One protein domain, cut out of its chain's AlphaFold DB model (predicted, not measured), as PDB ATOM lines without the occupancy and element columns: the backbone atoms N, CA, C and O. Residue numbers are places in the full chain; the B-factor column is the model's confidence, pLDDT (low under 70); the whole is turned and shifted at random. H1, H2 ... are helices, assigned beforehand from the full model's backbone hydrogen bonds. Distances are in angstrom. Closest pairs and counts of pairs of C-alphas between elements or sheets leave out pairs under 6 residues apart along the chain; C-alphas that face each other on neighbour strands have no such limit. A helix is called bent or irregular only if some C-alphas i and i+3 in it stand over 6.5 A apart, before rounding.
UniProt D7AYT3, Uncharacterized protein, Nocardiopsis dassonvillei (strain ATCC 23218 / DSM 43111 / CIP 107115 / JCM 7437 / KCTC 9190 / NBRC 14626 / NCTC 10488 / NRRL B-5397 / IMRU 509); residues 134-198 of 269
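Overview. This is residues 134 to 198 of the 269 residues of an uncharacterized protein of Nocardiopsis dassonvillei (strain ATCC 23218 / DSM 43111 / CIP 107115 / JCM 7437 / KCTC 9190 / NBRC 14626 / NCTC 10488 / NRRL B-5397 / IMRU 509) (UniProt D7AYT3). A single long helix, H1, sticks out as an arm with residues 134 to 160, and at its C-terminal end a small head is made by H2 and H3, which fold back on each other as a helical hairpin. H1 meets H2 only at a corner, and H1 makes most of the longest axis. The printed part has 65 residues with three named helices in the order H1, H2, H3 and no named strand; the class is all helix. It is extended, with a radius of gyration of the C-alphas of 17.6 A and spans of 54 by 25 by 17 A.

Along the chain. H1, residues 134 to 165, begins at C-alpha 134 at (370.370, 99.063, 204.273), ends at C-alpha 165 at (380.407, 105.102, 160.475) and is 45.3 A long. H2, residues 169 to 179, is 15.5 A long. H3, residues 181 to 197, is 21.3 A long and ends at C-alpha 197 at (369.874, 102.142, 159.197). H3 is irregular, with C-alphas 182 and 185 8.5 A apart, and has a kink of 74 degrees near residue 188.

Arrangement. H1 and H2 only just touch, only at the corner by their link, with 3 pairs of C-alphas within 8 A, and of H1 residue 165 alone touches H2. Their closest C-alphas, of Val 165 and Ala 172, are 5.0 A apart. They run opposite ways at a steep tilt of 49 degrees. H2 and H3 touch as a hairpin, the closest C-alphas being those of Arg 173 and Gly 191, 5.3 A apart. They run opposite ways at 37 degrees, only just a steep tilt. H1 and H3 are apart. In H1 and H2 every O i to N i+4 pair is within hydrogen-bond range; in H3, 7 of 13 are.

Size, cuts and confidence. The C-alphas farthest apart, of Glu 134 and Asn 185, are 54.5 A apart. The printed part has no cut, and the links H1 to H2 and H2 to H3 are tight. Residues 178 to 183, of which 181 to 183 belong to H3, also stand free. The mean pLDDT of the printed part is 91.4, and no printed residue is under 70.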
ATOM      1  N   GLU A 134     369.548  97.936 204.725       93.12
ATOM      2  CA  GLU A 134     370.370  99.063 204.273       93.12
ATOM      3  C   GLU A 134     371.548  98.589 203.408       93.12
ATOM      4  O   GLU A 134     371.746  99.106 202.305       93.12
ATOM      5  N   ARG A 135     372.268  97.543 203.840       93.06
ATOM      6  CA  ARG A 135     373.358  96.943 203.048       93.06
ATOM      7  C   ARG A 135     372.860  96.442 201.693       93.06
ATOM      8  O   ARG A 135     373.502  96.675 200.670       93.06
ATOM      9  N   GLN A 136     371.701  95.783 201.658       92.94
ATOM     10  CA  GLN A 136     371.107  95.319 200.405       92.94
ATOM     11  C   GLN A 136     370.761  96.491 199.478       92.94
ATOM     12  O   GLN A 136     371.053  96.431 198.281       92.94
ATOM     13  N   ARG A 137     370.187  97.574 200.015       91.00
ATOM     14  CA  ARG A 137     369.880  98.789 199.244       91.00
ATOM     15  C   ARG A 137     371.141  99.429 198.669       91.00
ATOM     16  O   ARG A 137     371.145  99.756 197.485       91.00
ATOM     17  N   GLN A 138     372.208  99.549 199.457       89.81
ATOM     18  CA  GLN A 138     373.494 100.085 198.994       89.81
ATOM     19  C   GLN A 138     374.070  99.253 197.839       89.81
ATOM     20  O   GLN A 138     374.478  99.801 196.815       89.81
ATOM     21  N   LEU A 139     374.029  97.919 197.944       92.12
ATOM     22  CA  LEU A 139     374.488  97.029 196.873       92.12
ATOM     23  C   LEU A 139     373.668  97.183 195.586       92.12
ATOM     24  O   LEU A 139     374.235  97.210 194.491       92.12
ATOM     25  N   VAL A 140     372.340  97.279 195.699       93.50
ATOM     26  CA  VAL A 140     371.455  97.484 194.542       93.50
ATOM     27  C   VAL A 140     371.699  98.851 193.908       93.50
ATOM     28  O   VAL A 140     371.787  98.938 192.684       93.50
ATOM     29  N   TRP A 141     371.866  99.895 194.721       90.19
ATOM     30  CA  TRP A 141     372.154 101.243 194.242       90.19
ATOM     31  C   TRP A 141     373.444 101.291 193.422       90.19
ATOM     32  O   TRP A 141     373.414 101.737 192.277       90.19
ATOM     33  N   HIS A 142     374.546 100.753 193.957       89.62
ATOM     34  CA  HIS A 142     375.824 100.715 193.244       89.62
ATOM     35  C   HIS A 142     375.737  99.930 191.935       89.62
ATOM     36  O   HIS A 142     376.253 100.375 190.914       89.62
ATOM     37  N   ARG A 143     375.035  98.789 191.918       92.75
ATOM     38  CA  ARG A 143     374.818  98.029 190.676       92.75
ATOM     39  C   ARG A 143     374.009  98.820 189.651       92.75
ATOM     40  O   ARG A 143     374.348  98.806 188.473       92.75
ATOM     41  N   ALA A 144     372.960  99.511 190.089       91.12
ATOM     42  CA  ALA A 144     372.143 100.346 189.215       91.12
ATOM     43  C   ALA A 144     372.907 101.577 188.702       91.12
ATOM     44  O   ALA A 144     372.646 102.051 187.601       91.12
ATOM     45  N   GLU A 145     373.829 102.122 189.489       93.75
ATOM     46  CA  GLU A 145     374.720 103.209 189.079       93.75
ATOM     47  C   GLU A 145     375.726 102.741 188.024       93.75
ATOM     48  O   GLU A 145     375.784 103.328 186.946       93.75
ATOM     49  N   VAL A 146     376.403 101.614 188.258       95.00
ATOM     50  CA  VAL A 146     377.299 100.998 187.265       95.00
ATOM     51  C   VAL A 146     376.548 100.682 185.969       95.00
ATOM     52  O   VAL A 146     376.999 101.062 184.894       95.00
ATOM     53  N   ALA A 147     375.361 100.073 186.053       93.38
ATOM     54  CA  ALA A 147     374.551  99.766 184.873       93.38
ATOM     55  C   ALA A 147     374.118 101.027 184.099       93.38
ATOM     56  O   ALA A 147     374.042 101.004 182.869       93.38
ATOM     57  N   ARG A 148     373.844 102.137 184.800       94.62
ATOM     58  CA  ARG A 148     373.538 103.430 184.169       94.62
ATOM     59  C   ARG A 148     374.746 103.985 183.424       94.62
ATOM     60  O   ARG A 148     374.588 104.400 182.279       94.62
ATOM     61  N   GLU A 149     375.926 103.960 184.032       94.88
ATOM     62  CA  GLU A 149     377.166 104.409 183.389       94.88
ATOM     63  C   GLU A 149     377.520 103.546 182.171       94.88
ATOM     64  O   GLU A 149     377.763 104.068 181.082       94.88
ATOM     65  N   GLU A 150     377.442 102.220 182.297       95.69
ATOM     66  CA  GLU A 150     377.642 101.296 181.175       95.69
ATOM     67  C   GLU A 150     376.664 101.567 180.027       95.69
ATOM     68  O   GLU A 150     377.046 101.566 178.852       95.69
ATOM     69  N   HIS A 151     375.394 101.829 180.350       93.06
ATOM     70  CA  HIS A 151     374.395 102.187 179.353       93.06
ATOM     71  C   HIS A 151     374.728 103.518 178.668       93.06
ATOM     72  O   HIS A 151     374.643 103.606 177.442       93.06
ATOM     73  N   GLN A 152     375.161 104.537 179.414       95.31
ATOM     74  CA  GLN A 152     375.569 105.818 178.833       95.31
ATOM     75  C   GLN A 152     376.769 105.668 177.894       95.31
ATOM     76  O   GLN A 152     376.753 106.235 176.799       95.31
ATOM     77  N   VAL A 153     377.775 104.881 178.281       96.69
ATOM     78  CA  VAL A 153     378.933 104.567 177.430       96.69
ATOM     79  C   VAL A 153     378.479 103.853 176.159       96.69
ATOM     80  O   VAL A 153     378.859 104.256 175.058       96.69
ATOM     81  N   ARG A 154     377.593 102.856 176.280       94.62
ATOM     82  CA  ARG A 154     377.012 102.161 175.123       94.62
ATOM     83  C   ARG A 154     376.277 103.125 174.191       94.62
ATOM     84  O   ARG A 154     376.466 103.063 172.983       94.62
ATOM     85  N   MET A 155     375.464 104.030 174.732       94.56
ATOM     86  CA  MET A 155     374.711 105.012 173.941       94.56
ATOM     87  C   MET A 155     375.587 106.094 173.320       94.56
ATOM     88  O   MET A 155     375.245 106.614 172.260       94.56
ATOM     89  N   ARG A 156     376.713 106.435 173.948       95.56
ATOM     90  CA  ARG A 156     377.729 107.290 173.332       95.56
ATOM     91  C   ARG A 156     378.363 106.582 172.142       95.56
ATOM     92  O   ARG A 156     378.387 107.149 171.060       95.56
ATOM     93  N   ARG A 157     378.740 105.312 172.309       93.50
ATOM     94  CA  ARG A 157     379.304 104.514 171.219       93.50
ATOM     95  C   ARG A 157     378.334 104.348 170.051       93.50
ATOM     96  O   ARG A 157     378.740 104.450 168.904       93.50
ATOM     97  N   VAL A 158     377.051 104.114 170.328       91.31
ATOM     98  CA  VAL A 158     376.019 104.048 169.280       91.31
ATOM     99  C   VAL A 158     375.914 105.375 168.524       91.31
ATOM    100  O   VAL A 158     375.821 105.359 167.303       91.31
ATOM    101  N   ARG A 159     375.972 106.513 169.225       90.94
ATOM    102  CA  ARG A 159     375.979 107.840 168.591       90.94
ATOM    103  C   ARG A 159     377.213 108.064 167.720       90.94
ATOM    104  O   ARG A 159     377.052 108.453 166.574       90.94
ATOM    105  N   GLU A 160     378.402 107.729 168.213       91.94
ATOM    106  CA  GLU A 160     379.642 107.787 167.423       91.94
ATOM    107  C   GLU A 160     379.540 106.930 166.156       91.94
ATOM    108  O   GLU A 160     379.873 107.384 165.070       91.94
ATOM    109  N   LEU A 161     379.021 105.700 166.261       91.25
ATOM    110  CA  LEU A 161     378.822 104.838 165.095       91.25
ATOM    111  C   LEU A 161     377.817 105.438 164.104       91.25
ATOM    112  O   LEU A 161     378.025 105.351 162.897       91.25
ATOM    113  N   LEU A 162     376.743 106.061 164.587       88.50
ATOM    114  CA  LEU A 162     375.779 106.741 163.722       88.50
ATOM    115  C   LEU A 162     376.403 107.933 162.986       88.50
ATOM    116  O   LEU A 162     376.167 108.098 161.792       88.50
ATOM    117  N   GLU A 163     377.194 108.743 163.687       88.56
ATOM    118  CA  GLU A 163     377.787 109.974 163.156       88.56
ATOM    119  C   GLU A 163     378.999 109.712 162.251       88.56
ATOM    120  O   GLU A 163     379.115 110.328 161.192       88.56
ATOM    121  N   GLU A 164     379.888 108.798 162.639       90.50
ATOM    122  CA  GLU A 164     381.168 108.569 161.956       90.50
ATOM    123  C   GLU A 164     381.108 107.421 160.945       90.50
ATOM    124  O   GLU A 164     381.730 107.497 159.887       90.50
ATOM    125  N   VAL A 165     380.374 106.347 161.260       89.44
ATOM    126  CA  VAL A 165     380.407 105.102 160.475       89.44
ATOM    127  C   VAL A 165     379.212 105.000 159.533       89.44
ATOM    128  O   VAL A 165     379.386 104.734 158.347       89.44
ATOM    129  N   LEU A 166     377.998 105.228 160.036       88.06
ATOM    130  CA  LEU A 166     376.761 105.055 159.264       88.06
ATOM    131  C   LEU A 166     376.427 106.253 158.364       88.06
ATOM    132  O   LEU A 166     375.466 106.186 157.596       88.06
ATOM    133  N   HIS A 167     377.216 107.329 158.421       85.69
ATOM    134  CA  HIS A 167     377.069 108.484 157.534       85.69
ATOM    135  C   HIS A 167     377.423 108.173 156.071       85.69
ATOM    136  O   HIS A 167     376.862 108.786 155.159       85.69
ATOM    137  N   ASP A 168     378.347 107.233 155.849       88.75
ATOM    138  CA  ASP A 168     378.795 106.789 154.529       88.75
ATOM    139  C   ASP A 168     378.653 105.256 154.394       88.75
ATOM    140  O   ASP A 168     379.317 104.513 155.124       88.75
ATOM    141  N   PRO A 169     377.843 104.761 153.437       88.75
ATOM    142  CA  PRO A 169     377.666 103.332 153.161       88.75
ATOM    143  C   PRO A 169     378.969 102.546 152.970       88.75
ATOM    144  O   PRO A 169     379.072 101.387 153.385       88.75
ATOM    145  N   LEU A 170     379.982 103.147 152.333       89.75
ATOM    146  CA  LEU A 170     381.265 102.473 152.111       89.75
ATOM    147  C   LEU A 170     382.038 102.328 153.423       89.75
ATOM    148  O   LEU A 170     382.510 101.232 153.734       89.75
ATOM    149  N   THR A 171     382.101 103.398 154.216       91.25
ATOM    150  CA  THR A 171     382.706 103.388 155.556       91.25
ATOM    151  C   THR A 171     382.021 102.375 156.479       91.25
ATOM    152  O   THR A 171     382.712 101.593 157.135       91.25
ATOM    153  N   ALA A 172     380.687 102.286 156.462       91.69
ATOM    154  CA  ALA A 172     379.929 101.301 157.239       91.69
ATOM    155  C   ALA A 172     380.285  99.847 156.890       91.69
ATOM    156  O   ALA A 172     380.454  99.010 157.780       91.69
ATOM    157  N   ARG A 173     380.449  99.542 155.597       91.44
ATOM    158  CA  ARG A 173     380.829  98.199 155.122       91.44
ATOM    159  C   ARG A 173     382.269  97.841 155.486       91.44
ATOM    160  O   ARG A 173     382.522  96.704 155.881       91.44
ATOM    161  N   VAL A 174     383.195  98.799 155.383       93.12
ATOM    162  CA  VAL A 174     384.597  98.614 155.803       93.12
ATOM    163  C   VAL A 174     384.676  98.384 157.308       93.12
ATOM    164  O   VAL A 174     385.321  97.430 157.739       93.12
ATOM    165  N   TRP A 175     383.978  99.202 158.098       94.44
ATOM    166  CA  TRP A 175     383.891  99.026 159.545       94.44
ATOM    167  C   TRP A 175     383.316  97.652 159.912       94.44
ATOM    168  O   TRP A 175     383.892  96.937 160.726       94.44
ATOM    169  N   TRP A 176     382.223  97.229 159.269       94.50
ATOM    170  CA  TRP A 176     381.628  95.920 159.540       94.50
ATOM    171  C   TRP A 176     382.594  94.767 159.243       94.50
ATOM    172  O   TRP A 176     382.705  93.846 160.054       94.50
ATOM    173  N   PHE A 177     383.317  94.835 158.118       94.50
ATOM    174  CA  PHE A 177     384.322  93.837 157.746       94.50
ATOM    175  C   PHE A 177     385.498  93.799 158.724       94.50
ATOM    176  O   PHE A 177     385.957  92.718 159.082       94.50
ATOM    177  N   GLU A 178     385.956  94.961 159.193       95.38
ATOM    178  CA  GLU A 178     387.025  95.058 160.189       95.38
ATOM    179  C   GLU A 178     386.645  94.348 161.497       95.38
ATOM    180  O   GLU A 178     387.473  93.637 162.066       95.38
ATOM    181  N   GLN A 179     385.375  94.455 161.908       94.44
ATOM    182  CA  GLN A 179     384.831  93.788 163.096       94.44
ATOM    183  C   GLN A 179     384.492  92.297 162.879       94.44
ATOM    184  O   GLN A 179     384.404  91.551 163.851       94.44
ATOM    185  N   HIS A 180     384.301  91.848 161.632       95.12
ATOM    186  CA  HIS A 180     383.840  90.489 161.297       95.12
ATOM    187  C   HIS A 180     384.647  89.868 160.144       95.12
ATOM    188  O   HIS A 180     384.085  89.401 159.149       95.12
ATOM    189  N   GLN A 181     385.974  89.833 160.273       94.31
ATOM    190  CA  GLN A 181     386.884  89.395 159.200       94.31
ATOM    191  C   GLN A 181     386.615  87.961 158.714       94.31
ATOM    192  O   GLN A 181     386.811  87.637 157.543       94.31
ATOM    193  N   GLU A 182     386.120  87.098 159.600       95.69
ATOM    194  CA  GLU A 182     385.758  85.711 159.291       95.69
ATOM    195  C   GLU A 182     384.494  85.559 158.422       95.69
ATOM    196  O   GLU A 182     384.322  84.520 157.783       95.69
ATOM    197  N   ARG A 183     383.631  86.583 158.340       94.12
ATOM    198  CA  ARG A 183     382.324  86.546 157.648       94.12
ATOM    199  C   ARG A 183     382.330  87.349 156.347       94.12
ATOM    200  O   ARG A 183     381.367  88.033 156.006       94.12
ATOM    201  N   TRP A 184     383.425  87.269 155.594       89.44
ATOM    202  CA  TRP A 184     383.623  88.048 154.364       89.44
ATOM    203  C   TRP A 184     382.521  87.831 153.309       89.44
ATOM    204  O   TRP A 184     382.186  88.746 152.561       89.44
ATOM    205  N   ASN A 185     381.931  86.635 153.260       92.81
ATOM    206  CA  ASN A 185     380.859  86.264 152.336       92.81
ATOM    207  C   ASN A 185     379.517  86.949 152.651       92.81
ATOM    208  O   ASN A 185     378.658  87.030 151.775       92.81
ATOM    209  N   GLU A 186     379.333  87.461 153.869       93.19
ATOM    210  CA  GLU A 186     378.092  88.110 154.311       93.19
ATOM    211  C   GLU A 186     378.127  89.640 154.174       93.19
ATOM    212  O   GLU A 186     377.117  90.307 154.397       93.19
ATOM    213  N   ILE A 187     379.262  90.210 153.750       90.75
ATOM    214  CA  ILE A 187     379.473  91.663 153.695       90.75
ATOM    215  C   ILE A 187     378.430  92.393 152.838       90.75
ATOM    216  O   ILE A 187     378.021  93.501 153.169       90.75
ATOM    217  N   ALA A 188     377.965  91.770 151.750       87.25
ATOM    218  CA  ALA A 188     376.949  92.355 150.880       87.25
ATOM    219  C   ALA A 188     375.583  92.439 151.580       87.25
ATOM    220  O   ALA A 188     374.892  93.451 151.468       87.25
ATOM    221  N   GLN A 189     375.215  91.398 152.334       92.06
ATOM    222  CA  GLN A 189     373.961  91.349 153.085       92.06
ATOM    223  C   GLN A 189     374.003  92.287 154.295       92.06
ATOM    224  O   GLN A 189     373.053  93.034 154.523       92.06
ATOM    225  N   ALA A 190     375.117  92.296 155.032       87.94
ATOM    226  CA  ALA A 190     375.339  93.225 156.134       87.94
ATOM    227  C   ALA A 190     375.355  94.681 155.649       87.94
ATOM    228  O   ALA A 190     374.720  95.531 156.261       87.94
ATOM    229  N   GLY A 191     376.005  94.957 154.514       88.44
ATOM    230  CA  GLY A 191     376.011  96.273 153.882       88.44
ATOM    231  C   GLY A 191     374.605  96.769 153.560       88.44
ATOM    232  O   GLY A 191     374.247  97.860 153.980       88.44
ATOM    233  N   ALA A 192     373.779  95.943 152.911       88.12
ATOM    234  CA  ALA A 192     372.389  96.302 152.623       88.12
ATOM    235  C   ALA A 192     371.570  96.576 153.899       88.12
ATOM    236  O   ALA A 192     370.742  97.483 153.915       88.12
ATOM    237  N   ALA A 193     371.805  95.823 154.980       89.12
ATOM    238  CA  ALA A 193     371.141  96.055 156.262       89.12
ATOM    239  C   ALA A 193     371.609  97.349 156.954       89.12
ATOM    240  O   ALA A 193     370.795  98.047 157.551       89.12
ATOM    241  N   LEU A 194     372.899  97.690 156.865       87.75
ATOM    242  CA  LEU A 194     373.448  98.940 157.405       87.75
ATOM    243  C   LEU A 194     372.959 100.159 156.616       87.75
ATOM    244  O   LEU A 194     372.662 101.188 157.218       87.75
ATOM    245  N   ASP A 195     372.794 100.023 155.299       85.94
ATOM    246  CA  ASP A 195     372.255 101.077 154.436       85.94
ATOM    247  C   ASP A 195     370.808 101.447 154.827       85.94
ATOM    248  O   ASP A 195     370.436 102.618 154.767       85.94
ATOM    249  N   LEU A 196     370.006 100.478 155.298       85.25
ATOM    250  CA  LEU A 196     368.651 100.715 155.827       85.25
ATOM    251  C   LEU A 196     368.640 101.491 157.153       85.25
ATOM    252  O   LEU A 196     367.629 102.096 157.498       85.25
ATOM    253  N   LEU A 197     369.738 101.454 157.910       81.50
ATOM    254  CA  LEU A 197     369.874 102.142 159.197       81.50
ATOM    255  C   LEU A 197     370.480 103.543 159.058       81.50
ATOM    256  O   LEU A 197     370.535 104.278 160.045       81.50
ATOM    257  N   SER A 198     370.949 103.918 157.865       78.94
ATOM    258  CA  SER A 198     371.533 105.233 157.643       78.94
ATOM    259  C   SER A 198     370.427 106.303 157.665       78.94
ATOM    260  O   SER A 198     369.502 106.248 156.849       78.94
TER     261      SER A 198